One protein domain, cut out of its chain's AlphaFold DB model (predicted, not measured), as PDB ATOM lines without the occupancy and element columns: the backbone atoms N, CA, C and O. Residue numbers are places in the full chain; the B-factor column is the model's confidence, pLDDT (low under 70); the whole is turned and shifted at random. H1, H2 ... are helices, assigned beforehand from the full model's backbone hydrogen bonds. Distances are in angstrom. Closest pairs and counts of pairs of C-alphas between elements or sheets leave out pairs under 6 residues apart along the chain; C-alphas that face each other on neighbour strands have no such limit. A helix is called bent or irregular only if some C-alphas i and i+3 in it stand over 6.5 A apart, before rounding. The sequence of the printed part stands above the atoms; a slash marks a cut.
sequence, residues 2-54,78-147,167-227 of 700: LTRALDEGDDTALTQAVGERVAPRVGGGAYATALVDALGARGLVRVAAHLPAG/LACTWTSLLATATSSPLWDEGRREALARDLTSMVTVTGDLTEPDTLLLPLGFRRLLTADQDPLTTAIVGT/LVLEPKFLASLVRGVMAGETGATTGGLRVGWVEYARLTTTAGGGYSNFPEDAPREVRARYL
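What this domain is: This is residues 2 to 54, 78 to 147 and 167 to 227 of the 700 residues of an uncharacterized protein of Actinomyces sp. HMT897 (UniProt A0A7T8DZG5). What shape do these atoms make? Crossed helices form a main body with H6 and H3b, the second arm of bent helix H3, at its core; H1, H2, H3a and H4 cover one end, the pair H5 and H8 one side. A smaller lobe of H9, H10 and H11 makes the other end of the longest axis, and H7 lies off to one side, touching no helix. What is it built of? The printed part has 184 residues with eleven named helices, H1 to H11 in order, and no named strand: all helix. The whole is compact, with a radius of gyration of the C-alphas of 16.8 A and spans of 50 by 38 by 34 A.

Where its parts are: Where do the first helices run? H1, residues 2 to 8, begins at C-alpha 2 (17.810, 21.674, -58.215); H2, residues 11 to 25, is 20.5 A long. H3, residues 29 to 50, was assigned as one helix by its hydrogen bonds but is bent, C-alphas 38 and 41 being 9.5 A apart; its arms are H3a, residues 29 to 38, and H3b, residues 41 to 50. What follows? H4 is residues 78 to 90, H5 97 to 112 (22.1 A), H6 125 to 134, H7 139 to 145, H8 171 to 186 (22.5 A) and H9 197 to 206. H10, residues 210 to 213, and H11, residues 220 to 227, are irregular, with C-alphas 210 and 213 7.8 A apart and 224 and 227 8.5 A; C-alpha 227 is at (38.421, 36.959, -45.712).

How they stand to each other: What touches the hub, H3? Among others, H6 touches H3b, about perpendicular at 85 degrees, closest C-alphas Ala 49 and Gly 128, 3.8 A. H4 touches H3a with residues 85 to 90 alone, closest C-alphas Thr 33 and Ala 89, 4.7 A. Which helices pair? H1 and H2 form a hairpin, H2 touching with residues 11 to 17 alone, closest C-alphas Ala 5 and Leu 14, 5.6 A. H5 and H8 touch, closest C-alphas Ala 104 and Leu 177, 5.2 A, at a tilt of 37 degrees, only just steep. And the last helices? H9 and H11 only just touch, with 3 pairs of C-alphas within 8 A, closest Ala 201 and Tyr 226, 7.1 A; H9 and H10 only just touch, only at the corner, closest Thr 204 and Asn 213, 6.7 A. How do the backbones run? Every O i to N i+4 pair is within hydrogen-bond range in H1, H3a, H3b, H4, H6, H8 and H9, against 8 of 11 in H2, 11 of 12 in H5, 2 of 3 in H7 and 3 of 4 in H11; H10 is too short for one.

The domain as a whole: How far does it reach? The two C-alphas farthest apart, Pro 93 and Gly 208, are 51.1 A apart. Where is it cut? Residues 55 to 77 and 148 to 166 are not printed, with C-alpha gaps of 7.5 A and 14.0 A; of the links printed whole, H5 to H6 is long. Where is confidence low? Mean pLDDT of the printed part is 76.3, and residues 53 to 54, 113 to 123, 145 to 147 and 187 to 227 are under 70.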
ATOM      1  N   LEU A   2      16.663  20.950 -58.793       85.50
ATOM      2  CA  LEU A   2      17.810  21.674 -58.215       85.50
ATOM      3  C   LEU A   2      19.095  21.556 -59.052       85.50
ATOM      4  O   LEU A   2      19.664  22.574 -59.410       85.50
ATOM      5  N   THR A   3      19.501  20.344 -59.447       81.94
ATOM      6  CA  THR A   3      20.685  20.141 -60.309       81.94
ATOM      7  C   THR A   3      20.562  20.881 -61.639       81.94
ATOM      8  O   THR A   3      21.480  21.568 -62.048       81.94
ATOM      9  N   ARG A   4      19.382  20.817 -62.264       84.19
ATOM     10  CA  ARG A   4      19.103  21.514 -63.522       84.19
ATOM     11  C   ARG A   4      19.183  23.037 -63.361       84.19
ATOM     12  O   ARG A   4      19.824  23.676 -64.176       84.19
ATOM     13  N   ALA A   5      18.589  23.591 -62.302       83.06
ATOM     14  CA  ALA A   5      18.660  25.022 -62.009       83.06
ATOM     15  C   ALA A   5      20.102  25.479 -61.728       83.06
ATOM     16  O   ALA A   5      20.500  26.542 -62.184       83.06
ATOM     17  N   LEU A   6      20.906  24.652 -61.045       81.50
ATOM     18  CA  LEU A   6      22.335  24.906 -60.829       81.50
ATOM     19  C   LEU A   6      23.159  24.859 -62.122       81.50
ATOM     20  O   LEU A   6      24.101  25.631 -62.270       81.50
ATOM     21  N   ASP A   7      22.844  23.939 -63.031       80.56
ATOM     22  CA  ASP A   7      23.560  23.794 -64.303       80.56
ATOM     23  C   ASP A   7      23.157  24.887 -65.310       80.56
ATOM     24  O   ASP A   7      23.978  25.317 -66.115       80.56
ATOM     25  N   GLU A   8      21.909  25.359 -65.240       81.50
ATOM     26  CA  GLU A   8      21.373  26.460 -66.055       81.50
ATOM     27  C   GLU A   8      21.669  27.852 -65.450       81.50
ATOM     28  O   GLU A   8      21.479  28.856 -66.134       81.50
ATOM     29  N   GLY A   9      22.152  27.932 -64.201       74.88
ATOM     30  CA  GLY A   9      22.418  29.196 -63.495       74.88
ATOM     31  C   GLY A   9      21.154  29.988 -63.132       74.88
ATOM     32  O   GLY A   9      21.195  31.212 -63.035       74.88
ATOM     33  N   ASP A  10      20.017  29.306 -62.975       83.19
ATOM     34  CA  ASP A  10      18.714  29.922 -62.715       83.19
ATOM     35  C   ASP A  10      18.444  30.035 -61.205       83.19
ATOM     36  O   ASP A  10      17.815  29.172 -60.578       83.19
ATOM     37  N   ASP A  11      18.921  31.133 -60.614       80.69
ATOM     38  CA  ASP A  11      18.759  31.438 -59.188       80.69
ATOM     39  C   ASP A  11      17.278  31.556 -58.770       80.69
ATOM     40  O   ASP A  11      16.919  31.259 -57.624       80.69
ATOM     41  N   THR A  12      16.386  31.942 -59.692       82.50
ATOM     42  CA  THR A  12      14.944  32.061 -59.414       82.50
ATOM     43  C   THR A  12      14.295  30.686 -59.332       82.50
ATOM     44  O   THR A  12      13.599  30.395 -58.356       82.50
ATOM     45  N   ALA A  13      14.584  29.798 -60.287       86.06
ATOM     46  CA  ALA A  13      14.121  28.415 -60.236       86.06
ATOM     47  C   ALA A  13      14.695  27.659 -59.027       86.06
ATOM     48  O   ALA A  13      14.006  26.830 -58.428       86.06
ATOM     49  N   LEU A  14      15.936  27.959 -58.630       85.50
ATOM     50  CA  LEU A  14      16.563  27.398 -57.432       85.50
ATOM     51  C   LEU A  14      15.839  27.843 -56.152       85.50
ATOM     52  O   LEU A  14      15.450  27.005 -55.334       85.50
ATOM     53  N   THR A  15      15.599  29.148 -56.013       85.50
ATOM     54  CA  THR A  15      14.859  29.761 -54.896       85.50
ATOM     55  C   THR A  15      13.451  29.176 -54.785       85.50
ATOM     56  O   THR A  15      13.037  28.749 -53.703       85.50
ATOM     57  N   GLN A  16      12.741  29.064 -55.911       86.62
ATOM     58  CA  GLN A  16      11.406  28.471 -55.973       86.62
ATOM     59  C   GLN A  16      11.425  26.986 -55.586       86.62
ATOM     60  O   GLN A  16      10.607  26.539 -54.782       86.62
ATOM     61  N   ALA A  17      12.386  26.211 -56.098       88.25
ATOM     62  CA  ALA A  17      12.513  24.798 -55.763       88.25
ATOM     63  C   ALA A  17      12.763  24.582 -54.261       88.25
ATOM     64  O   ALA A  17      12.160  23.684 -53.667       88.25
ATOM     65  N   VAL A  18      13.607  25.402 -53.624       87.00
ATOM     66  CA  VAL A  18      13.834  25.317 -52.173       87.00
ATOM     67  C   VAL A  18      12.580  25.729 -51.395       87.00
ATOM     68  O   VAL A  18      12.156  24.989 -50.505       87.00
ATOM     69  N   GLY A  19      11.939  26.840 -51.761       84.69
ATOM     70  CA  GLY A  19      10.734  27.332 -51.084       84.69
ATOM     71  C   GLY A  19       9.542  26.374 -51.174       84.69
ATOM     72  O   GLY A  19       8.908  26.071 -50.169       84.69
ATOM     73  N   GLU A  20       9.256  25.834 -52.358       88.12
ATOM     74  CA  GLU A  20       8.040  25.044 -52.589       88.12
ATOM     75  C   GLU A  20       8.224  23.541 -52.340       88.12
ATOM     76  O   GLU A  20       7.269  22.832 -52.004       88.12
ATOM     77  N   ARG A  21       9.433  22.999 -52.549       86.56
ATOM     78  CA  ARG A  21       9.668  21.544 -52.495       86.56
ATOM     79  C   ARG A  21      10.440  21.101 -51.264       86.56
ATOM     80  O   ARG A  21      10.145  20.015 -50.757       86.56
ATOM     81  N   VAL A  22      11.381  21.914 -50.793       88.06
ATOM     82  CA  VAL A  22      12.268  21.563 -49.676       88.06
ATOM     83  C   VAL A  22      11.682  22.047 -48.352       88.06
ATOM     84  O   VAL A  22      11.587  21.251 -47.419       88.06
ATOM     85  N   ALA A  23      11.208  23.298 -48.283       86.69
ATOM     86  CA  ALA A  23      10.684  23.884 -47.047       86.69
ATOM     87  C   ALA A  23       9.576  23.049 -46.372       86.69
ATOM     88  O   ALA A  23       9.695  22.792 -45.174       86.69
ATOM     89  N   PRO A  24       8.578  22.494 -47.097       87.50
ATOM     90  CA  PRO A  24       7.529  21.685 -46.471       87.50
ATOM     91  C   PRO A  24       8.006  20.330 -45.921       87.50
ATOM     92  O   PRO A  24       7.234  19.622 -45.283       87.50
ATOM     93  N   ARG A  25       9.247  19.913 -46.221       87.88
ATOM     94  CA  ARG A  25       9.781  18.571 -45.921       87.88
ATOM     95  C   ARG A  25      11.050  18.593 -45.067       87.88
ATOM     96  O   ARG A  25      11.598  17.528 -44.794       87.88
ATOM     97  N   VAL A  26      11.504  19.769 -44.627       84.94
ATOM     98  CA  VAL A  26      12.772  19.954 -43.899       84.94
ATOM     99  C   VAL A  26      12.882  19.096 -42.640       84.94
ATOM    100  O   VAL A  26      13.967  18.610 -42.348       84.94
ATOM    101  N   GLY A  27      11.778  18.866 -41.919       81.94
ATOM    102  CA  GLY A  27      11.756  18.029 -40.710       81.94
ATOM    103  C   GLY A  27      11.743  16.516 -40.976       81.94
ATOM    104  O   GLY A  27      11.830  15.721 -40.045       81.94
ATOM    105  N   GLY A  28      11.626  16.086 -42.236       88.81
ATOM    106  CA  GLY A  28      11.560  14.675 -42.599       88.81
ATOM    107  C   GLY A  28      12.945  14.054 -42.769       88.81
ATOM    108  O   GLY A  28      13.553  14.202 -43.827       88.81
ATOM    109  N   GLY A  29      13.408  13.274 -41.785       88.62
ATOM    110  CA  GLY A  29      14.720  12.604 -41.814       88.62
ATOM    111  C   GLY A  29      14.992  11.775 -43.077       88.62
ATOM    112  O   GLY A  29      16.086  11.845 -43.632       88.62
ATOM    113  N   ALA A  30      13.997  11.039 -43.585       92.31
ATOM    114  CA  ALA A  30      14.124  10.255 -44.821       92.31
ATOM    115  C   ALA A  30      14.282  11.132 -46.073       92.31
ATOM    116  O   ALA A  30      15.082  10.823 -46.951       92.31
ATOM    117  N   TYR A  31      13.543  12.242 -46.146       93.38
ATOM    118  CA  TYR A  31      13.653  13.184 -47.257       93.38
ATOM    119  C   TYR A  31      14.997  13.914 -47.228       93.38
ATOM    120  O   TYR A  31      15.677  13.981 -48.247       93.38
ATOM    121  N   ALA A  32      15.392  14.418 -46.056       92.31
ATOM    122  CA  ALA A  32      16.631  15.161 -45.877       92.31
ATOM    123  C   ALA A  32      17.859  14.305 -46.220       92.31
ATOM    124  O   ALA A  32      18.683  14.717 -47.030       92.31
ATOM    125  N   THR A  33      17.939  13.085 -45.677       93.44
ATOM    126  CA  THR A  33      19.047  12.156 -45.968       93.44
ATOM    127  C   THR A  33      19.101  11.760 -47.443       93.44
ATOM    128  O   THR A  33      20.162  11.860 -48.051       93.44
ATOM    129  N   ALA A  34      17.966  11.409 -48.059       94.12
ATOM    130  CA  ALA A  34      17.922  11.067 -49.482       94.12
ATOM    131  C   ALA A  34      18.307  12.247 -50.390       94.12
ATOM    132  O   ALA A  34      18.984  12.055 -51.399       94.12
ATOM    133  N   LEU A  35      17.885  13.468 -50.046       94.06
ATOM    134  CA  LEU A  35      18.221  14.663 -50.818       94.06
ATOM    135  C   LEU A  35      19.708  15.010 -50.706       94.06
ATOM    136  O   LEU A  35      20.324  15.339 -51.720       94.06
ATOM    137  N   VAL A  36      20.295  14.912 -49.508       94.06
ATOM    138  CA  VAL A  36      21.738  15.121 -49.338       94.06
ATOM    139  C   VAL A  36      22.536  14.049 -50.085       94.06
ATOM    140  O   VAL A  36      23.459  14.404 -50.815       94.06
ATOM    141  N   ASP A  37      22.154  12.773 -49.982       93.38
ATOM    142  CA  ASP A  37      22.824  11.677 -50.696       93.38
ATOM    143  C   ASP A  37      22.749  11.873 -52.226       93.38
ATOM    144  O   ASP A  37      23.713  11.599 -52.939       93.38
ATOM    145  N   ALA A  38      21.627  12.396 -52.738       93.25
ATOM    146  CA  ALA A  38      21.435  12.650 -54.166       93.25
ATOM    147  C   ALA A  38      22.223  13.863 -54.695       93.25
ATOM    148  O   ALA A  38      22.664  13.852 -55.844       93.25
ATOM    149  N   LEU A  39      22.369  14.924 -53.896       91.69
ATOM    150  CA  LEU A  39      23.104  16.133 -54.290       91.69
ATOM    151  C   LEU A  39      24.615  16.005 -54.069       91.69
ATOM    152  O   LEU A  39      25.401  16.624 -54.792       91.69
ATOM    153  N   GLY A  40      25.016  15.247 -53.049       92.19
ATOM    154  CA  GLY A  40      26.382  15.212 -52.547       92.19
ATOM    155  C   GLY A  40      26.850  16.558 -51.975       92.19
ATOM    156  O   GLY A  40      26.159  17.580 -52.028       92.19
ATOM    157  N   ALA A  41      28.074  16.573 -51.443       91.62
ATOM    158  CA  ALA A  41      28.655  17.753 -50.801       91.62
ATOM    159  C   ALA A  41      28.685  18.980 -51.734       91.62
ATOM    160  O   ALA A  41      28.289  20.080 -51.345       91.62
ATOM    161  N   ARG A  42      29.103  18.783 -52.993       88.38
ATOM    162  CA  ARG A  42      29.215  19.863 -53.983       88.38
ATOM    163  C   ARG A  42      27.861  20.458 -54.353       88.38
ATOM    164  O   ARG A  42      27.743  21.678 -54.412       88.38
ATOM    165  N   GLY A  43      26.837  19.626 -54.558       89.19
ATOM    166  CA  GLY A  43      25.483  20.102 -54.831       89.19
ATOM    167  C   GLY A  43      24.932  20.938 -53.677       89.19
ATOM    168  O   GLY A  43      24.416  22.027 -53.911       89.19
ATOM    169  N   LEU A  44      25.119  20.489 -52.430       93.44
ATOM    170  CA  LEU A  44      24.675  21.227 -51.241       93.44
ATOM    171  C   LEU A  44      25.291  22.621 -51.129       93.44
ATOM    172  O   LEU A  44      24.576  23.593 -50.878       93.44
ATOM    173  N   VAL A  45      26.609  22.704 -51.314       90.56
ATOM    174  CA  VAL A  45      27.364  23.958 -51.234       90.56
ATOM    175  C   VAL A  45      26.976  24.903 -52.367       90.56
ATOM    176  O   VAL A  45      26.784  26.090 -52.115       90.56
ATOM    177  N   ARG A  46      26.794  24.392 -53.592       87.81
ATOM    178  CA  ARG A  46      26.334  25.209 -54.723       87.81
ATOM    179  C   ARG A  46      24.948  25.793 -54.457       87.81
ATOM    180  O   ARG A  46      24.793  27.002 -54.557       87.81
ATOM    181  N   VAL A  47      23.969  24.988 -54.026       89.88
ATOM    182  CA  VAL A  47      22.640  25.528 -53.670       89.88
ATOM    183  C   VAL A  47      22.775  26.623 -52.607       89.88
ATOM    184  O   VAL A  47      22.232  27.708 -52.779       89.88
ATOM    185  N   ALA A  48      23.552  26.385 -51.547       89.50
ATOM    186  CA  ALA A  48      23.747  27.368 -50.482       89.50
ATOM    187  C   ALA A  48      24.390  28.680 -50.971       89.50
ATOM    188  O   ALA A  48      24.027  29.750 -50.488       89.50
ATOM    189  N   ALA A  49      25.320  28.617 -51.928       84.44
ATOM    190  CA  ALA A  49      25.968  29.800 -52.493       84.44
ATOM    191  C   ALA A  49      24.989  30.694 -53.272       84.44
ATOM    192  O   ALA A  49      25.114  31.915 -53.209       84.44
ATOM    193  N   HIS A  50      24.011  30.092 -53.952       83.38
ATOM    194  CA  HIS A  50      23.056  30.782 -54.827       83.38
ATOM    195  C   HIS A  50      21.749  31.200 -54.133       83.38
ATOM    196  O   HIS A  50      20.978  31.984 -54.682       83.38
ATOM    197  N   LEU A  51      21.487  30.720 -52.914       83.31
ATOM    198  CA  LEU A  51      20.325  31.171 -52.150       83.31
ATOM    199  C   LEU A  51      20.460  32.647 -51.735       83.31
ATOM    200  O   LEU A  51      21.553  33.082 -51.348       83.31
ATOM    201  N   PRO A  52      19.358  33.422 -51.758       71.75
ATOM    202  CA  PRO A  52      19.381  34.810 -51.327       71.75
ATOM    203  C   PRO A  52      19.768  34.895 -49.846       71.75
ATOM    204  O   PRO A  52      19.195  34.206 -48.997       71.75
ATOM    205  N   ALA A  53      20.733  35.763 -49.534       61.06
ATOM    206  CA  ALA A  53      21.044  36.105 -48.153       61.06
ATOM    207  C   ALA A  53      19.818  36.797 -47.546       61.06
ATOM    208  O   ALA A  53      19.326  37.786 -48.093       61.06
ATOM    209  N   GLY A  54      19.301  36.269 -46.437       50.81
ATOM    210  CA  GLY A  54      18.201  36.907 -45.720       50.81
ATOM    211  C   GLY A  54      18.620  38.313 -45.294       50.81
ATOM    212  O   GLY A  54      19.537  38.469 -44.491       50.81
ATOM    213  N   LEU A  78      15.317  31.295 -46.773       85.06
ATOM    214  CA  LEU A  78      15.636  30.057 -47.497       85.06
ATOM    215  C   LEU A  78      17.001  29.471 -47.105       85.06
ATOM    216  O   LEU A  78      17.154  28.252 -47.081       85.06
ATOM    217  N   ALA A  79      17.962  30.318 -46.726       84.50
ATOM    218  CA  ALA A  79      19.239  29.886 -46.161       84.50
ATOM    219  C   ALA A  79      19.071  29.115 -44.835       84.50
ATOM    220  O   ALA A  79      19.735  28.097 -44.621       84.50
ATOM    221  N   CYS A  80      18.141  29.545 -43.973       87.94
ATOM    222  CA  CYS A  80      17.777  28.814 -42.759       87.94
ATOM    223  C   CYS A  80      17.114  27.487 -43.125       87.94
ATOM    224  O   CYS A  80      17.528  26.456 -42.619       87.94
ATOM    225  N   THR A  81      16.163  27.474 -44.065       89.69
ATOM    226  CA  THR A  81      15.534  26.234 -44.556       89.69
ATOM    227  C   THR A  81      16.573  25.226 -45.057       89.69
ATOM    228  O   THR A  81      16.508  24.043 -44.728       89.69
ATOM    229  N   TRP A  82      17.561  25.686 -45.823       93.31
ATOM    230  CA  TRP A  82      18.613  24.829 -46.365       93.31
ATOM    231  C   TRP A  82      19.559  24.286 -45.287       93.31
ATOM    232  O   TRP A  82      19.906  23.107 -45.296       93.31
ATOM    233  N   THR A  83      19.922  25.117 -44.312       92.69
ATOM    234  CA  THR A  83      20.732  24.692 -43.160       92.69
ATOM    235  C   THR A  83      19.950  23.723 -42.263       92.69
ATOM    236  O   THR A  83      20.494  22.707 -41.836       92.69
ATOM    237  N   SER A  84      18.650  23.959 -42.053       91.62
ATOM    238  CA  SER A  84      17.764  23.055 -41.310       91.62
ATOM    239  C   SER A  84      17.631  21.691 -41.986       91.62
ATOM    240  O   SER A  84      17.589  20.672 -41.306       91.62
ATOM    241  N   LEU A  85      17.618  21.635 -43.324       94.94
ATOM    242  CA  LEU A  85      17.658  20.367 -44.059       94.94
ATOM    243  C   LEU A  85      18.920  19.566 -43.699       94.94
ATOM    244  O   LEU A  85      18.834  18.370 -43.421       94.94
ATOM    245  N   LEU A  86      20.086  20.222 -43.687       95.38
ATOM    246  CA  LEU A  86      21.349  19.584 -43.319       95.38
ATOM    247  C   LEU A  86      21.354  19.148 -41.844       95.38
ATOM    248  O   LEU A  86      21.800  18.042 -41.534       95.38
ATOM    249  N   ALA A  87      20.824  19.970 -40.939       93.25
ATOM    250  CA  ALA A  87      20.656  19.631 -39.525       93.25
ATOM    251  C   ALA A  87      19.769  18.394 -39.327       93.25
ATOM    252  O   ALA A  87      20.161  17.457 -38.626       93.25
ATOM    253  N   THR A  88      18.631  18.326 -40.023       93.38
ATOM    254  CA  THR A  88      17.757  17.149 -40.018       93.38
ATOM    255  C   THR A  88      18.466  15.915 -40.571       93.38
ATOM    256  O   THR A  88      18.345  14.835 -39.996       93.38
ATOM    257  N   ALA A  89      19.219  16.047 -41.668       94.06
ATOM    258  CA  ALA A  89      19.946  14.924 -42.257       94.06
ATOM    259  C   ALA A  89      21.037  14.394 -41.311       94.06
ATOM    260  O   ALA A  89      21.085  13.199 -41.031       94.06
ATOM    261  N   THR A  90      21.863  15.284 -40.754       93.75
ATOM    262  CA  THR A  90      22.957  14.923 -39.831       93.75
ATOM    263  C   THR A  90      22.461  14.395 -38.485       93.75
ATOM    264  O   THR A  90      23.148  13.599 -37.857       93.75
ATOM    265  N   SER A  91      21.256  14.766 -38.054       90.75
ATOM    266  CA  SER A  91      20.638  14.222 -36.837       90.75
ATOM    267  C   SER A  91      19.799  12.959 -37.088       90.75
ATOM    268  O   SER A  91      19.270  12.372 -36.144       90.75
ATOM    269  N   SER A  92      19.635  12.544 -38.349       91.38
ATOM    270  CA  SER A  92      18.775  11.422 -38.722       91.38
ATOM    271  C   SER A  92      19.397  10.078 -38.326       91.38
ATOM    272  O   SER A  92      20.546   9.812 -38.684       91.38
ATOM    273  N   PRO A  93      18.637   9.159 -37.700       90.25
ATOM    274  CA  PRO A  93      19.120   7.811 -37.395       90.25
ATOM    275  C   PRO A  93      19.325   6.945 -38.651       90.25
ATOM    276  O   PRO A  93      19.891   5.860 -38.560       90.25
ATOM    277  N   LEU A  94      18.856   7.399 -39.823       90.56
ATOM    278  CA  LEU A  94      19.040   6.709 -41.105       90.56
ATOM    279  C   LEU A  94      20.475   6.819 -41.640       90.56
ATOM    280  O   LEU A  94      20.866   6.039 -42.509       90.56
ATOM    281  N   TRP A  95      21.254   7.778 -41.139       90.25
ATOM    282  CA  TRP A  95      22.674   7.890 -41.431       90.25
ATOM    283  C   TRP A  95      23.506   7.335 -40.284       90.25
ATOM    284  O   TRP A  95      23.458   7.816 -39.149       90.25
ATOM    285  N   ASP A  96      24.341   6.352 -40.608       88.56
ATOM    286  CA  ASP A  96      25.400   5.931 -39.705       88.56
ATOM    287  C   ASP A  96      26.479   7.023 -39.553       88.56
ATOM    288  O   ASP A  96      26.508   8.038 -40.256       88.56
ATOM    289  N   GLU A  97      27.366   6.819 -38.582       87.19
ATOM    290  CA  GLU A  97      28.484   7.729 -38.326       87.19
ATOM    291  C   GLU A  97      29.417   7.853 -39.539       87.19
ATOM    292  O   GLU A  97      29.837   8.952 -39.890       87.19
ATOM    293  N   GLY A  98      29.687   6.743 -40.231       90.00
ATOM    294  CA  GLY A  98      30.604   6.712 -41.369       90.00
ATOM    295  C   GLY A  98      30.126   7.567 -42.543       90.00
ATOM    296  O   GLY A  98      30.939   8.229 -43.190       90.00
ATOM    297  N   ARG A  99      28.814   7.614 -42.797       90.31
ATOM    298  CA  ARG A  99      28.204   8.492 -43.805       90.31
ATOM    299  C   ARG A  99      28.336   9.963 -43.433       90.31
ATOM    300  O   ARG A  99      28.702  10.766 -44.290       90.31
ATOM    301  N   ARG A 100      28.097  10.318 -42.167       92.88
ATOM    302  CA  ARG A 100      28.267  11.697 -41.670       92.88
ATOM    303  C   ARG A 100      29.719  12.153 -41.792       92.88
ATOM    304  O   ARG A 100      29.983  13.235 -42.315       92.88
ATOM    305  N   GLU A 101      30.660  11.300 -41.403       92.19
ATOM    306  CA  GLU A 101      32.094  11.550 -41.564       92.19
ATOM    307  C   GLU A 101      32.509  11.649 -43.039       92.19
ATOM    308  O   GLU A 101      33.370  12.462 -43.382       92.19
ATOM    309  N   ALA A 102      31.909  10.849 -43.928       92.94
ATOM    310  CA  ALA A 102      32.161  10.928 -45.365       92.94
ATOM    311  C   ALA A 102      31.713  12.266 -45.953       92.94
ATOM    312  O   ALA A 102      32.514  12.934 -46.604       92.94
ATOM    313  N   LEU A 103      30.496  12.708 -45.630       95.19
ATOM    314  CA  LEU A 103      30.008  14.019 -46.040       95.19
ATOM    315  C   LEU A 103      30.903  15.150 -45.507       95.19
ATOM    316  O   LEU A 103      31.260  16.056 -46.257       95.19
ATOM    317  N   ALA A 104      31.307  15.093 -44.233       94.00
ATOM    318  CA  ALA A 104      32.209  16.084 -43.644       94.00
ATOM    319  C   ALA A 104      33.570  16.129 -44.363       94.00
ATOM    320  O   ALA A 104      34.111  17.205 -44.629       94.00
ATOM    321  N   ARG A 105      34.124  14.969 -44.728       91.25
ATOM    322  CA  ARG A 105      35.377  14.869 -45.489       91.25
ATOM    323  C   ARG A 105      35.254  15.481 -46.884       91.25
ATOM    324  O   ARG A 105      36.137  16.222 -47.303       91.25
ATOM    325  N   ASP A 106      34.151  15.218 -47.575       91.25
ATOM    326  CA  ASP A 106      33.917  15.758 -48.915       91.25
ATOM    327  C   ASP A 106      33.714  17.282 -48.870       91.25
ATOM    328  O   ASP A 106      34.297  18.015 -49.670       91.25
ATOM    329  N   LEU A 107      32.963  17.780 -47.879       92.19
ATOM    330  CA  LEU A 107      32.789  19.214 -47.627       92.19
ATOM    331  C   LEU A 107      34.119  19.915 -47.320       92.19
ATOM    332  O   LEU A 107      34.413  20.961 -47.896       92.19
ATOM    333  N   THR A 108      34.950  19.331 -46.453       89.12
ATOM    334  CA  THR A 108      36.263  19.899 -46.102       89.12
ATOM    335  C   THR A 108      37.244  19.866 -47.266       89.12
ATOM    336  O   THR A 108      37.982  20.832 -47.462       89.12
ATOM    337  N   SER A 109      37.225  18.817 -48.094       84.75
ATOM    338  CA  SER A 109      38.063  18.741 -49.296       84.75
ATOM    339  C   SER A 109      37.796  19.898 -50.260       84.75
ATOM    340  O   SER A 109      38.740  20.395 -50.867       84.75
ATOM    341  N   MET A 110      36.547  20.361 -50.385       82.25
ATOM    342  CA  MET A 110      36.198  21.470 -51.286       82.25
ATOM    343  C   MET A 110      36.743  22.832 -50.844       82.25
ATOM    344  O   MET A 110      36.945  23.702 -51.683       82.25
ATOM    345  N   VAL A 111      36.970  23.030 -49.542       81.12
ATOM    346  CA  VAL A 111      37.448  24.310 -48.982       81.12
ATOM    347  C   VAL A 111      38.932  24.288 -48.599       81.12
ATOM    348  O   VAL A 111      39.518  25.334 -48.325       81.12
ATOM    349  N   THR A 112      39.565  23.111 -48.609       74.38
ATOM    350  CA  THR A 112      40.996  22.937 -48.289       74.38
ATOM    351  C   THR A 112      41.853  22.532 -49.484       74.38
ATOM    352  O   THR A 112      43.068  22.721 -49.447       74.38
ATOM    353  N   VAL A 113      41.253  22.026 -50.565       67.56
ATOM    354  CA  VAL A 113      41.936  21.766 -51.835       67.56
ATOM    355  C   VAL A 113      41.387  22.743 -52.864       67.56
ATOM    356  O   VAL A 113      40.239  22.621 -53.282       67.56
ATOM    357  N   THR A 114      42.201  23.700 -53.311       56.06
ATOM    358  CA  THR A 114      41.877  24.436 -54.536       56.06
ATOM    359  C   THR A 114      41.945  23.442 -55.692       56.06
ATOM    360  O   THR A 114      43.036  23.017 -56.083       56.06
ATOM    361  N   GLY A 115      40.782  23.013 -56.187       51.78
ATOM    362  CA  GLY A 115      40.673  22.340 -57.478       51.78
ATOM    363  C   GLY A 115      41.223  23.222 -58.602       51.78
ATOM    364  O   GLY A 115      41.614  24.369 -58.373       51.78
ATOM    365  N   ASP A 116      41.279  22.681 -59.817       50.00
ATOM    366  CA  ASP A 116      41.654  23.467 -60.990       50.00
ATOM    367  C   ASP A 116      40.748  24.712 -61.081       50.00
ATOM    368  O   ASP A 116      39.526  24.597 -61.163       50.00
ATOM    369  N   LEU A 117      41.340  25.911 -61.011       53.28
ATOM    370  CA  LEU A 117      40.625  27.201 -60.970       53.28
ATOM    371  C   LEU A 117      39.851  27.496 -62.270       53.28
ATOM    372  O   LEU A 117      39.229  28.546 -62.401       53.28
ATOM    373  N   THR A 118      39.922  26.583 -63.238       51.44
ATOM    374  CA  THR A 118      39.202  26.595 -64.510       51.44
ATOM    375  C   THR A 118      37.709  26.302 -64.349       51.44
ATOM    376  O   THR A 118      36.929  26.677 -65.223       51.44
ATOM    377  N   GLU A 119      37.283  25.679 -63.244       58.53
ATOM    378  CA  GLU A 119      35.862  25.465 -62.966       58.53
ATOM    379  C   GLU A 119      35.204  26.745 -62.402       58.53
ATOM    380  O   GLU A 119      35.649  27.247 -61.361       58.53
ATOM    381  N   PRO A 120      34.117  27.249 -63.023       57.56
ATOM    382  CA  PRO A 120      33.519  28.555 -62.709       57.56
ATOM    383  C   PRO A 120      32.985  28.676 -61.271       57.56
ATOM    384  O   PRO A 120      32.967  29.767 -60.707       57.56
ATOM    385  N   ASP A 121      32.621  27.558 -60.637       63.72
ATOM    386  CA  ASP A 121      32.039  27.549 -59.289       63.72
ATOM    387  C   ASP A 121      33.078  27.548 -58.158       63.72
ATOM    388  O   ASP A 121      32.717  27.719 -56.992       63.72
ATOM    389  N   THR A 122      34.363  27.332 -58.459       65.44
ATOM    390  CA  THR A 122      35.409  27.076 -57.446       65.44
ATOM    391  C   THR A 122      35.533  28.212 -56.427       65.44
ATOM    392  O   THR A 122      35.816  27.981 -55.254       65.44
ATOM    393  N   LEU A 123      35.252  29.447 -56.851       66.69
ATOM    394  CA  LEU A 123      35.297  30.640 -56.001       66.69
ATOM    395  C   LEU A 123      34.056  30.815 -55.108       66.69
ATOM    396  O   LEU A 123      34.109  31.564 -54.134       66.69
ATOM    397  N   LEU A 124      32.952  30.132 -55.424       74.56
ATOM    398  CA  LEU A 124      31.698  30.177 -54.668       74.56
ATOM    399  C   LEU A 124      31.614  29.073 -53.606       74.56
ATOM    400  O   LEU A 124      30.802  29.182 -52.688       74.56
ATOM    401  N   LEU A 125      32.462  28.039 -53.676       81.44
ATOM    402  CA  LEU A 125      32.440  26.924 -52.719       81.44
ATOM    403  C   LEU A 125      32.653  27.364 -51.256       81.44
ATOM    404  O   LEU A 125      31.894  26.911 -50.401       81.44
ATOM    405  N   PRO A 126      33.594  28.268 -50.921       80.56
ATOM    406  CA  PRO A 126      33.773  28.736 -49.543       80.56
ATOM    407  C   PRO A 126      32.594  29.579 -49.037       80.56
ATOM    408  O   PRO A 126      32.187  29.451 -47.881       80.56
ATOM    409  N   LEU A 127      31.995  30.393 -49.916       81.50
ATOM    410  CA  LEU A 127      30.775  31.150 -49.617       81.50
ATOM    411  C   LEU A 127      29.605  30.199 -49.331       81.50
ATOM    412  O   LEU A 127      28.936  30.329 -48.307       81.50
ATOM    413  N   GLY A 128      29.387  29.222 -50.211       86.69
ATOM    414  CA  GLY A 128      28.349  28.214 -50.048       86.69
ATOM    415  C   GLY A 128      28.564  27.348 -48.810       86.69
ATOM    416  O   GLY A 128      27.608  27.068 -48.099       86.69
ATOM    417  N   PHE A 129      29.810  26.986 -48.492       90.62
ATOM    418  CA  PHE A 129      30.153  26.245 -47.278       90.62
ATOM    419  C   PHE A 129      29.794  27.041 -46.022       90.62
ATOM    420  O   PHE A 129      29.133  26.512 -45.132       90.62
ATOM    421  N   ARG A 130      30.157  28.330 -45.967       88.19
ATOM    422  CA  ARG A 130      29.753  29.211 -44.862       88.19
ATOM    423  C   ARG A 130      28.231  29.278 -44.742       88.19
ATOM    424  O   ARG A 130      27.702  28.982 -43.675       88.19
ATOM    425  N   ARG A 131      27.533  29.605 -45.833       88.25
ATOM    426  CA  ARG A 131      26.067  29.730 -45.862       88.25
ATOM    427  C   ARG A 131      25.351  28.451 -45.456       88.25
ATOM    428  O   ARG A 131      24.361  28.522 -44.738       88.25
ATOM    429  N   LEU A 132      25.863  27.300 -45.882       93.50
ATOM    430  CA  LEU A 132      25.312  25.987 -45.560       93.50
ATOM    431  C   LEU A 132      25.370  25.678 -44.059       93.50
ATOM    432  O   LEU A 132      24.502  24.972 -43.556       93.50
ATOM    433  N   LEU A 133      26.398  26.162 -43.357       92.88
ATOM    434  CA  LEU A 133      26.590  25.895 -41.930       92.88
ATOM    435  C   LEU A 133      25.958  26.958 -41.030       92.88
ATOM    436  O   LEU A 133      25.541  26.650 -39.915       92.88
ATOM    437  N   THR A 134      25.918  28.213 -41.479       88.00
ATOM    438  CA  THR A 134      25.531  29.342 -40.623       88.00
ATOM    439  C   THR A 134      24.215  29.994 -41.018       88.00
ATOM    440  O   THR A 134      23.704  30.802 -40.247       88.00
ATOM    441  N   ALA A 135      23.664  29.681 -42.195       87.38
ATOM    442  CA  ALA A 135      22.579  30.437 -42.821       87.38
ATOM    443  C   ALA A 135      22.877  31.950 -42.942       87.38
ATOM    444  O   ALA A 135      21.957  32.764 -42.923       87.38
ATOM    445  N   ASP A 136      24.162  32.326 -43.022       81.31
ATOM    446  CA  ASP A 136      24.658  33.710 -42.937       81.31
ATOM    447  C   ASP A 136      24.301  34.450 -41.631       81.31
ATOM    448  O   ASP A 136      24.416  35.673 -41.554       81.31
ATOM    449  N   GLN A 137      23.942  33.721 -40.566       81.06
ATOM    450  CA  GLN A 137      23.738  34.320 -39.250       81.06
ATOM    451  C   GLN A 137      25.059  34.773 -38.625       81.06
ATOM    452  O   GLN A 137      26.102  34.125 -38.757       81.06
ATOM    453  N   ASP A 138      24.988  35.898 -37.917       79.06
ATOM    454  CA  ASP A 138      26.092  36.426 -37.126       79.06
ATOM    455  C   ASP A 138      26.490  35.433 -36.005       79.06
ATOM    456  O   ASP A 138      25.604  34.811 -35.395       79.06
ATOM    457  N   PRO A 139      27.794  35.260 -35.708       79.94
ATOM    458  CA  PRO A 139      28.252  34.301 -34.706       79.94
ATOM    459  C   PRO A 139      27.707  34.556 -33.301       79.94
ATOM    460  O   PRO A 139      27.338  33.605 -32.608       79.94
ATOM    461  N   LEU A 140      27.606  35.823 -32.882       77.81
ATOM    462  CA  LEU A 140      27.068  36.160 -31.569       77.81
ATOM    463  C   LEU A 140      25.577  35.830 -31.522       77.81
ATOM    464  O   LEU A 140      25.150  35.162 -30.587       77.81
ATOM    465  N   THR A 141      24.818  36.194 -32.562       77.62
ATOM    466  CA  THR A 141      23.388  35.840 -32.702       77.62
ATOM    467  C   THR A 141      23.168  34.327 -32.669       77.62
ATOM    468  O   THR A 141      22.225  33.839 -32.053       77.62
ATOM    469  N   THR A 142      24.074  33.568 -33.277       77.38
ATOM    470  CA  THR A 142      24.038  32.104 -33.277       77.38
ATOM    471  C   THR A 142      24.252  31.531 -31.869       77.38
ATOM    472  O   THR A 142      23.536  30.619 -31.453       77.38
ATOM    473  N   ALA A 143      25.169  32.114 -31.090       71.62
ATOM    474  CA  ALA A 143      25.387  31.742 -29.693       71.62
ATOM    475  C   ALA A 143      24.175  32.051 -28.792       71.62
ATOM    476  O   ALA A 143      23.929  31.313 -27.840       71.62
ATOM    477  N   ILE A 144      23.380  33.089 -29.097       71.00
ATOM    478  CA  ILE A 144      22.148  33.429 -28.354       71.00
ATOM    479  C   ILE A 144      21.185  32.238 -28.320       71.00
ATOM    480  O   ILE A 144      20.680  31.884 -27.253       71.00
ATOM    481  N   VAL A 145      20.961  31.600 -29.470       65.44
ATOM    482  CA  VAL A 145      19.964  30.530 -29.621       65.44
ATOM    483  C   VAL A 145      20.313  29.303 -28.768       65.44
ATOM    484  O   VAL A 145      19.429  28.690 -28.172       65.44
ATOM    485  N   GLY A 146      21.605  29.008 -28.605       56.03
ATOM    486  CA  GLY A 146      22.096  27.907 -27.772       56.03
ATOM    487  C   GLY A 146      21.996  28.116 -26.260       56.03
ATOM    488  O   GLY A 146      22.220  27.172 -25.503       56.03
ATOM    489  N   THR A 147      21.679  29.334 -25.804       55.53
ATOM    490  CA  THR A 147      21.674  29.701 -24.375       55.53
ATOM    491  C   THR A 147      20.314  29.640 -23.686       55.53
ATOM    492  O   THR A 147      20.203  30.079 -22.540       55.53
ATOM    493  N   LEU A 167      18.477  24.627 -36.703       89.12
ATOM    494  CA  LEU A 167      19.784  24.785 -37.341       89.12
ATOM    495  C   LEU A 167      20.916  24.037 -36.609       89.12
ATOM    496  O   LEU A 167      22.076  24.129 -37.013       89.12
ATOM    497  N   VAL A 168      20.617  23.310 -35.526       90.31
ATOM    498  CA  VAL A 168      21.626  22.567 -34.753       90.31
ATOM    499  C   VAL A 168      22.122  21.355 -35.539       90.31
ATOM    500  O   VAL A 168      21.412  20.363 -35.699       90.31
ATOM    501  N   LEU A 169      23.375  21.427 -35.984       92.75
ATOM    502  CA  LEU A 169      24.084  20.321 -36.624       92.75
ATOM    503  C   LEU A 169      24.561  19.287 -35.596       92.75
ATOM    504  O   LEU A 169      24.787  19.593 -34.423       92.75
ATOM    505  N   GLU A 170      24.740  18.050 -36.054       92.50
ATOM    506  CA  GLU A 170      25.192  16.956 -35.197       92.50
ATOM    507  C   GLU A 170      26.645  17.182 -34.694       92.50
ATOM    508  O   GLU A 170      27.518  17.570 -35.482       92.50
ATOM    509  N   PRO A 171      26.941  16.972 -33.391       90.00
ATOM    510  CA  PRO A 171      28.245  17.300 -32.807       90.00
ATOM    511  C   PRO A 171      29.447  16.591 -33.442       90.00
ATOM    512  O   PRO A 171      30.477  17.225 -33.680       90.00
ATOM    513  N   LYS A 172      29.350  15.289 -33.742       90.00
ATOM    514  CA  LYS A 172      30.470  14.541 -34.334       90.00
ATOM    515  C   LYS A 172      30.717  14.924 -35.787       90.00
ATOM    516  O   LYS A 172      31.873  14.965 -36.215       90.00
ATOM    517  N   PHE A 173      29.669  15.279 -36.524       93.88
ATOM    518  CA  PHE A 173      29.774  15.883 -37.845       93.88
ATOM    519  C   PHE A 173      30.570  17.197 -37.786       93.88
ATOM    520  O   PHE A 173      31.538  17.356 -38.532       93.88
ATOM    521  N   LEU A 174      30.255  18.099 -36.847       94.00
ATOM    522  CA  LEU A 174      31.012  19.344 -36.642       94.00
ATOM    523  C   LEU A 174      32.468  19.091 -36.215       94.00
ATOM    524  O   LEU A 174      33.384  19.717 -36.752       94.00
ATOM    525  N   ALA A 175      32.711  18.139 -35.311       89.88
ATOM    526  CA  ALA A 175      34.065  17.745 -34.919       89.88
ATOM    527  C   ALA A 175      34.872  17.192 -36.106       89.88
ATOM    528  O   ALA A 175      36.055  17.505 -36.262       89.88
ATOM    529  N   SER A 176      34.224  16.413 -36.975       91.88
ATOM    530  CA  SER A 176      34.820  15.885 -38.204       91.88
ATOM    531  C   SER A 176      35.153  16.994 -39.199       91.88
ATOM    532  O   SER A 176      36.229  16.961 -39.794       91.88
ATOM    533  N   LEU A 177      34.290  18.007 -39.334       93.81
ATOM    534  CA  LEU A 177      34.565  19.190 -40.152       93.81
ATOM    535  C   LEU A 177      35.798  19.946 -39.644       93.81
ATOM    536  O   LEU A 177      36.726  20.162 -40.419       93.81
ATOM    537  N   VAL A 178      35.865  20.300 -38.355       90.88
ATOM    538  CA  VAL A 178      37.022  21.034 -37.800       90.88
ATOM    539  C   VAL A 178      38.324  20.253 -37.995       90.88
ATOM    540  O   VAL A 178      39.314  20.808 -38.474       90.88
ATOM    541  N   ARG A 179      38.329  18.953 -37.674       88.19
ATOM    542  CA  ARG A 179      39.515  18.101 -37.855       88.19
ATOM    543  C   ARG A 179      39.892  17.943 -39.326       88.19
ATOM    544  O   ARG A 179      41.080  17.923 -39.637       88.19
ATOM    545  N   GLY A 180      38.911  17.849 -40.222       88.06
ATOM    546  CA  GLY A 180      39.129  17.787 -41.666       88.06
ATOM    547  C   GLY A 180      39.743  19.074 -42.216       88.06
ATOM    548  O   GLY A 180      40.710  18.997 -42.972       88.06
ATOM    549  N   VAL A 181      39.264  20.246 -41.775       87.62
ATOM    550  CA  VAL A 181      39.873  21.545 -42.118       87.62
ATOM    551  C   VAL A 181      41.318  21.602 -41.619       87.62
ATOM    552  O   VAL A 181      42.225  21.867 -42.407       87.62
ATOM    553  N   MET A 182      41.555  21.268 -40.346       85.06
ATOM    554  CA  MET A 182      42.902  21.229 -39.770       85.06
ATOM    555  C   MET A 182      43.832  20.302 -40.561       85.06
ATOM    556  O   MET A 182      44.938  20.701 -40.926       85.06
ATOM    557  N   ALA A 183      43.404  19.073 -40.851       83.50
ATOM    558  CA  ALA A 183      44.203  18.100 -41.593       83.50
ATOM    559  C   ALA A 183      44.482  18.558 -43.034       83.50
ATOM    560  O   ALA A 183      45.602  18.396 -43.522       83.50
ATOM    561  N   GLY A 184      43.494  19.158 -43.702       77.50
ATOM    562  CA  GLY A 184      43.639  19.694 -45.055       77.50
ATOM    563  C   GLY A 184      44.654  20.836 -45.130       77.50
ATOM    564  O   GLY A 184      45.467  20.872 -46.052       77.50
ATOM    565  N   GLU A 185      44.666  21.722 -44.134       76.94
ATOM    566  CA  GLU A 185      45.584  22.867 -44.083       76.94
ATOM    567  C   GLU A 185      46.990  22.514 -43.580       76.94
ATOM    568  O   GLU A 185      47.970  23.137 -43.987       76.94
ATOM    569  N   THR A 186      47.115  21.514 -42.705       73.94
ATOM    570  CA  THR A 186      48.408  21.100 -42.127       73.94
ATOM    571  C   THR A 186      49.093  19.972 -42.906       73.94
ATOM    572  O   THR A 186      50.301  19.777 -42.770       73.94
ATOM    573  N   GLY A 187      48.370  19.259 -43.776       62.09
ATOM    574  CA  GLY A 187      48.824  18.072 -44.516       62.09
ATOM    575  C   GLY A 187      49.854  18.298 -45.634       62.09
ATOM    576  O   GLY A 187      50.086  17.398 -46.444       62.09
ATOM    577  N   ALA A 188      50.516  19.457 -45.694       50.12
ATOM    578  CA  ALA A 188      51.506  19.819 -46.718       50.12
ATOM    579  C   ALA A 188      52.810  18.978 -46.707       50.12
ATOM    580  O   ALA A 188      53.775  19.313 -47.395       50.12
ATOM    581  N   THR A 189      52.867  17.849 -45.990       43.56
ATOM    582  CA  THR A 189      53.977  16.881 -46.070       43.56
ATOM    583  C   THR A 189      53.923  15.948 -47.289       43.56
ATOM    584  O   THR A 189      54.891  15.230 -47.533       43.56
ATOM    585  N   THR A 190      52.865  15.966 -48.109       40.66
ATOM    586  CA  THR A 190      52.781  15.165 -49.350       40.66
ATOM    587  C   THR A 190      52.822  16.016 -50.624       40.66
ATOM    588  O   THR A 190      51.809  16.215 -51.285       40.66
ATOM    589  N   GLY A 191      54.018  16.494 -50.983       35.12
ATOM    590  CA  GLY A 191      54.548  16.492 -52.362       35.12
ATOM    591  C   GLY A 191      53.794  17.171 -53.519       35.12
ATOM    592  O   GLY A 191      54.185  16.945 -54.662       35.12
ATOM    593  N   GLY A 192      52.769  17.992 -53.285       38.25
ATOM    594  CA  GLY A 192      52.081  18.769 -54.323       38.25
ATOM    595  C   GLY A 192      51.613  20.119 -53.783       38.25
ATOM    596  O   GLY A 192      51.295  20.220 -52.602       38.25
ATOM    597  N   LEU A 193      51.598  21.153 -54.632       41.34
ATOM    598  CA  LEU A 193      51.122  22.510 -54.320       41.34
ATOM    599  C   LEU A 193      49.620  22.489 -53.978       41.34
ATOM    600  O   LEU A 193      48.780  22.783 -54.818       41.34
ATOM    601  N   ARG A 194      49.274  22.097 -52.750       50.09
ATOM    602  CA  ARG A 194      47.935  22.252 -52.174       50.09
ATOM    603  C   ARG A 194      47.927  23.559 -51.401       50.09
ATOM    604  O   ARG A 194      48.340  23.608 -50.246       50.09
ATOM    605  N   VAL A 195      47.545  24.630 -52.076       53.69
ATOM    606  CA  VAL A 195      47.362  25.933 -51.444       53.69
ATOM    607  C   VAL A 195      45.926  25.946 -50.921       53.69
ATOM    608  O   VAL A 195      44.994  26.054 -51.706       53.69
ATOM    609  N   GLY A 196      45.724  25.752 -49.614       59.66
ATOM    610  CA  GLY A 196      44.383  25.857 -49.018       59.66
ATOM    611  C   GLY A 196      43.758  27.231 -49.286       59.66
ATOM    612  O   GLY A 196      44.492  28.193 -49.521       59.66
ATOM    613  N   TRP A 197      42.423  27.348 -49.241       65.06
ATOM    614  CA  TRP A 197      41.703  28.583 -49.610       65.06
ATOM    615  C   TRP A 197      42.266  29.844 -48.940       65.06
ATOM    616  O   TRP A 197      42.369  30.888 -49.576       65.06
ATOM    617  N   VAL A 198      42.707  29.741 -47.683       60.91
ATOM    618  CA  VAL A 198      43.310  30.856 -46.938       60.91
ATOM    619  C   VAL A 198      44.679  31.263 -47.481       60.91
ATOM    620  O   VAL A 198      44.945  32.452 -47.639       60.91
ATOM    621  N   GLU A 199      45.542  30.305 -47.817       61.19
ATOM    622  CA  GLU A 199      46.836  30.621 -48.430       61.19
ATOM    623  C   GLU A 199      46.638  31.130 -49.868       61.19
ATOM    624  O   GLU A 199      47.349  32.028 -50.308       61.19
ATOM    625  N   TYR A 200      45.603  30.659 -50.570       61.22
ATOM    626  CA  TYR A 200      45.224  31.157 -51.894       61.22
ATOM    627  C   TYR A 200      44.743  32.614 -51.818       61.22
ATOM    628  O   TYR A 200      45.245  33.485 -52.532       61.22
ATOM    629  N   ALA A 201      43.835  32.905 -50.887       59.62
ATOM    630  CA  ALA A 201      43.353  34.243 -50.556       59.62
ATOM    631  C   ALA A 201      44.488  35.198 -50.136       59.62
ATOM    632  O   ALA A 201      44.520  36.370 -50.515       59.62
ATOM    633  N   ARG A 202      45.467  34.706 -49.375       59.94
ATOM    634  CA  ARG A 202      46.626  35.495 -48.944       59.94
ATOM    635  C   ARG A 202      47.606  35.778 -50.085       59.94
ATOM    636  O   ARG A 202      48.084  36.905 -50.226       59.94
ATOM    637  N   LEU A 203      47.915  34.779 -50.911       57.53
ATOM    638  CA  LEU A 203      48.824  34.925 -52.054       57.53
ATOM    639  C   LEU A 203      48.246  35.858 -53.123       57.53
ATOM    640  O   LEU A 203      48.981  36.631 -53.734       57.53
ATOM    641  N   THR A 204      46.927  35.840 -53.311       54.78
ATOM    642  CA  THR A 204      46.237  36.743 -54.243       54.78
ATOM    643  C   THR A 204      46.218  38.203 -53.782       54.78
ATOM    644  O   THR A 204      46.068  39.089 -54.618       54.78
ATOM    645  N   THR A 205      46.437  38.482 -52.495       52.50
ATOM    646  CA  THR A 205      46.385  39.848 -51.937       52.50
ATOM    647  C   THR A 205      47.743  40.461 -51.628       52.50
ATOM    648  O   THR A 205      47.915  41.668 -51.770       52.50
ATOM    649  N   THR A 206      48.740  39.649 -51.277       48.75
ATOM    650  CA  THR A 206      50.096  40.124 -50.944       48.75
ATOM    651  C   THR A 206      51.013  40.328 -52.156       48.75
ATOM    652  O   THR A 206      52.006  41.044 -52.054       48.75
ATOM    653  N   ALA A 207      50.687  39.763 -53.323       45.44
ATOM    654  CA  ALA A 207      51.558  39.784 -54.504       45.44
ATOM    655  C   ALA A 207      51.534  41.088 -55.340       45.44
ATOM    656  O   ALA A 207      52.081  41.107 -56.438       45.44
ATOM    657  N   GLY A 208      50.906  42.177 -54.877       35.00
ATOM    658  CA  GLY A 208      50.957  43.490 -55.550       35.00
ATOM    659  C   GLY A 208      50.307  43.576 -56.944       35.00
ATOM    660  O   GLY A 208      50.329  44.642 -57.549       35.00
ATOM    661  N   GLY A 209      49.708  42.492 -57.452       35.66
ATOM    662  CA  GLY A 209      49.039  42.442 -58.761       35.66
ATOM    663  C   GLY A 209      47.588  42.937 -58.772       35.66
ATOM    664  O   GLY A 209      46.994  43.065 -59.839       35.66
ATOM    665  N   GLY A 210      46.996  43.225 -57.608       42.09
ATOM    666  CA  GLY A 210      45.563  43.507 -57.520       42.09
ATOM    667  C   GLY A 210      44.712  42.348 -58.060       42.09
ATOM    668  O   GLY A 210      45.190  41.233 -58.242       42.09
ATOM    669  N   TYR A 211      43.433  42.614 -58.312       37.91
ATOM    670  CA  TYR A 211      42.373  41.671 -58.705       37.91
ATOM    671  C   TYR A 211      42.610  40.824 -59.987       37.91
ATOM    672  O   TYR A 211      41.673  40.178 -60.454       37.91
ATOM    673  N   SER A 212      43.822  40.789 -60.555       41.69
ATOM    674  CA  SER A 212      44.166  40.180 -61.850       41.69
ATOM    675  C   SER A 212      44.163  38.646 -61.879       41.69
ATOM    676  O   SER A 212      44.158  38.067 -62.960       41.69
ATOM    677  N   ASN A 213      44.172  37.980 -60.720       42.38
ATOM    678  CA  ASN A 213      44.108  36.512 -60.628       42.38
ATOM    679  C   ASN A 213      42.670  35.976 -60.491       42.38
ATOM    680  O   ASN A 213      42.471  34.769 -60.396       42.38
ATOM    681  N   PHE A 214      41.667  36.860 -60.461       44.16
ATOM    682  CA  PHE A 214      40.254  36.485 -60.462       44.16
ATOM    683  C   PHE A 214      39.668  36.701 -61.866       44.16
ATOM    684  O   PHE A 214      39.875  37.791 -62.403       44.16
ATOM    685  N   PRO A 215      38.893  35.751 -62.431       50.06
ATOM    686  CA  PRO A 215      38.176  35.948 -63.697       50.06
ATOM    687  C   PRO A 215      37.378  37.255 -63.664       50.06
ATOM    688  O   PRO A 215      36.737  37.525 -62.647       50.06
ATOM    689  N   GLU A 216      37.422  38.093 -64.710       43.81
ATOM    690  CA  GLU A 216      36.742  39.409 -64.757       43.81
ATOM    691  C   GLU A 216      35.266  39.333 -64.317       43.81
ATOM    692  O   GLU A 216      34.805  40.232 -63.610       43.81
ATOM    693  N   ASP A 217      34.619  38.191 -64.553       45.44
ATOM    694  CA  ASP A 217      33.216  37.885 -64.247       45.44
ATOM    695  C   ASP A 217      32.917  37.503 -62.779       45.44
ATOM    696  O   ASP A 217      31.760  37.299 -62.414       45.44
ATOM    697  N   ALA A 218      33.921  37.403 -61.897       43.62
ATOM    698  CA  ALA A 218      33.687  37.087 -60.483       43.62
ATOM    699  C   ALA A 218      32.932  38.238 -59.769       43.62
ATOM    700  O   ALA A 218      33.384  39.393 -59.856       43.62
ATOM    701  N   PRO A 219      31.842  37.960 -59.013       49.53
ATOM    702  CA  PRO A 219      31.033  38.996 -58.375       49.53
ATOM    703  C   PRO A 219      31.882  39.938 -57.513       49.53
ATOM    704  O   PRO A 219      32.713  39.495 -56.714       49.53
ATOM    705  N   ARG A 220      31.668  41.255 -57.644       44.56
ATOM    706  CA  ARG A 220      32.419  42.287 -56.897       44.56
ATOM    707  C   ARG A 220      32.406  42.055 -55.380       44.56
ATOM    708  O   ARG A 220      33.393  42.334 -54.708       44.56
ATOM    709  N   GLU A 221      31.325  41.488 -54.855       47.81
ATOM    710  CA  GLU A 221      31.163  41.143 -53.439       47.81
ATOM    711  C   GLU A 221      32.082  39.998 -52.990       47.81
ATOM    712  O   GLU A 221      32.636  40.055 -51.894       47.81
ATOM    713  N   VAL A 222      32.316  38.997 -53.845       49.97
ATOM    714  CA  VAL A 222      33.242  37.881 -53.578       49.97
ATOM    715  C   VAL A 222      34.681  38.396 -53.506       49.97
ATOM    716  O   VAL A 222      35.432  38.027 -52.606       49.97
ATOM    717  N   ARG A 223      35.038  39.333 -54.392       49.53
ATOM    718  CA  ARG A 223      36.349  40.000 -54.413       49.53
ATOM    719  C   ARG A 223      36.584  40.925 -53.211       49.53
ATOM    720  O   ARG A 223      37.718  41.035 -52.757       49.53
ATOM    721  N   ALA A 224      35.540  41.567 -52.686       48.25
ATOM    722  CA  ALA A 224      35.646  42.513 -51.571       48.25
ATOM    723  C   ALA A 224      35.584  41.858 -50.174       48.25
ATOM    724  O   ALA A 224      35.989  42.479 -49.195       48.25
ATOM    725  N   ARG A 225      35.060  40.626 -50.057       56.44
ATOM    726  CA  ARG A 225      34.714  39.990 -48.767       56.44
ATOM    727  C   ARG A 225      35.352  38.614 -48.529       56.44
ATOM    728  O   ARG A 225      34.947  37.915 -47.612       56.44
ATOM    729  N   TYR A 226      36.351  38.210 -49.309       55.28
ATOM    730  CA  TYR A 226      36.877  36.833 -49.290       55.28
ATOM    731  C   TYR A 226      37.445  36.364 -47.927       55.28
ATOM    732  O   TYR A 226      37.326  35.183 -47.607       55.28
ATOM    733  N   LEU A 227      37.990  37.267 -47.092       53.50
ATOM    734  CA  LEU A 227      38.421  36.959 -45.712       53.50
ATOM    735  C   LEU A 227      37.250  36.573 -44.787       53.50
ATOM    736  O   LEU A 227      37.457  35.937 -43.759       53.50
TER     737      LEU A 227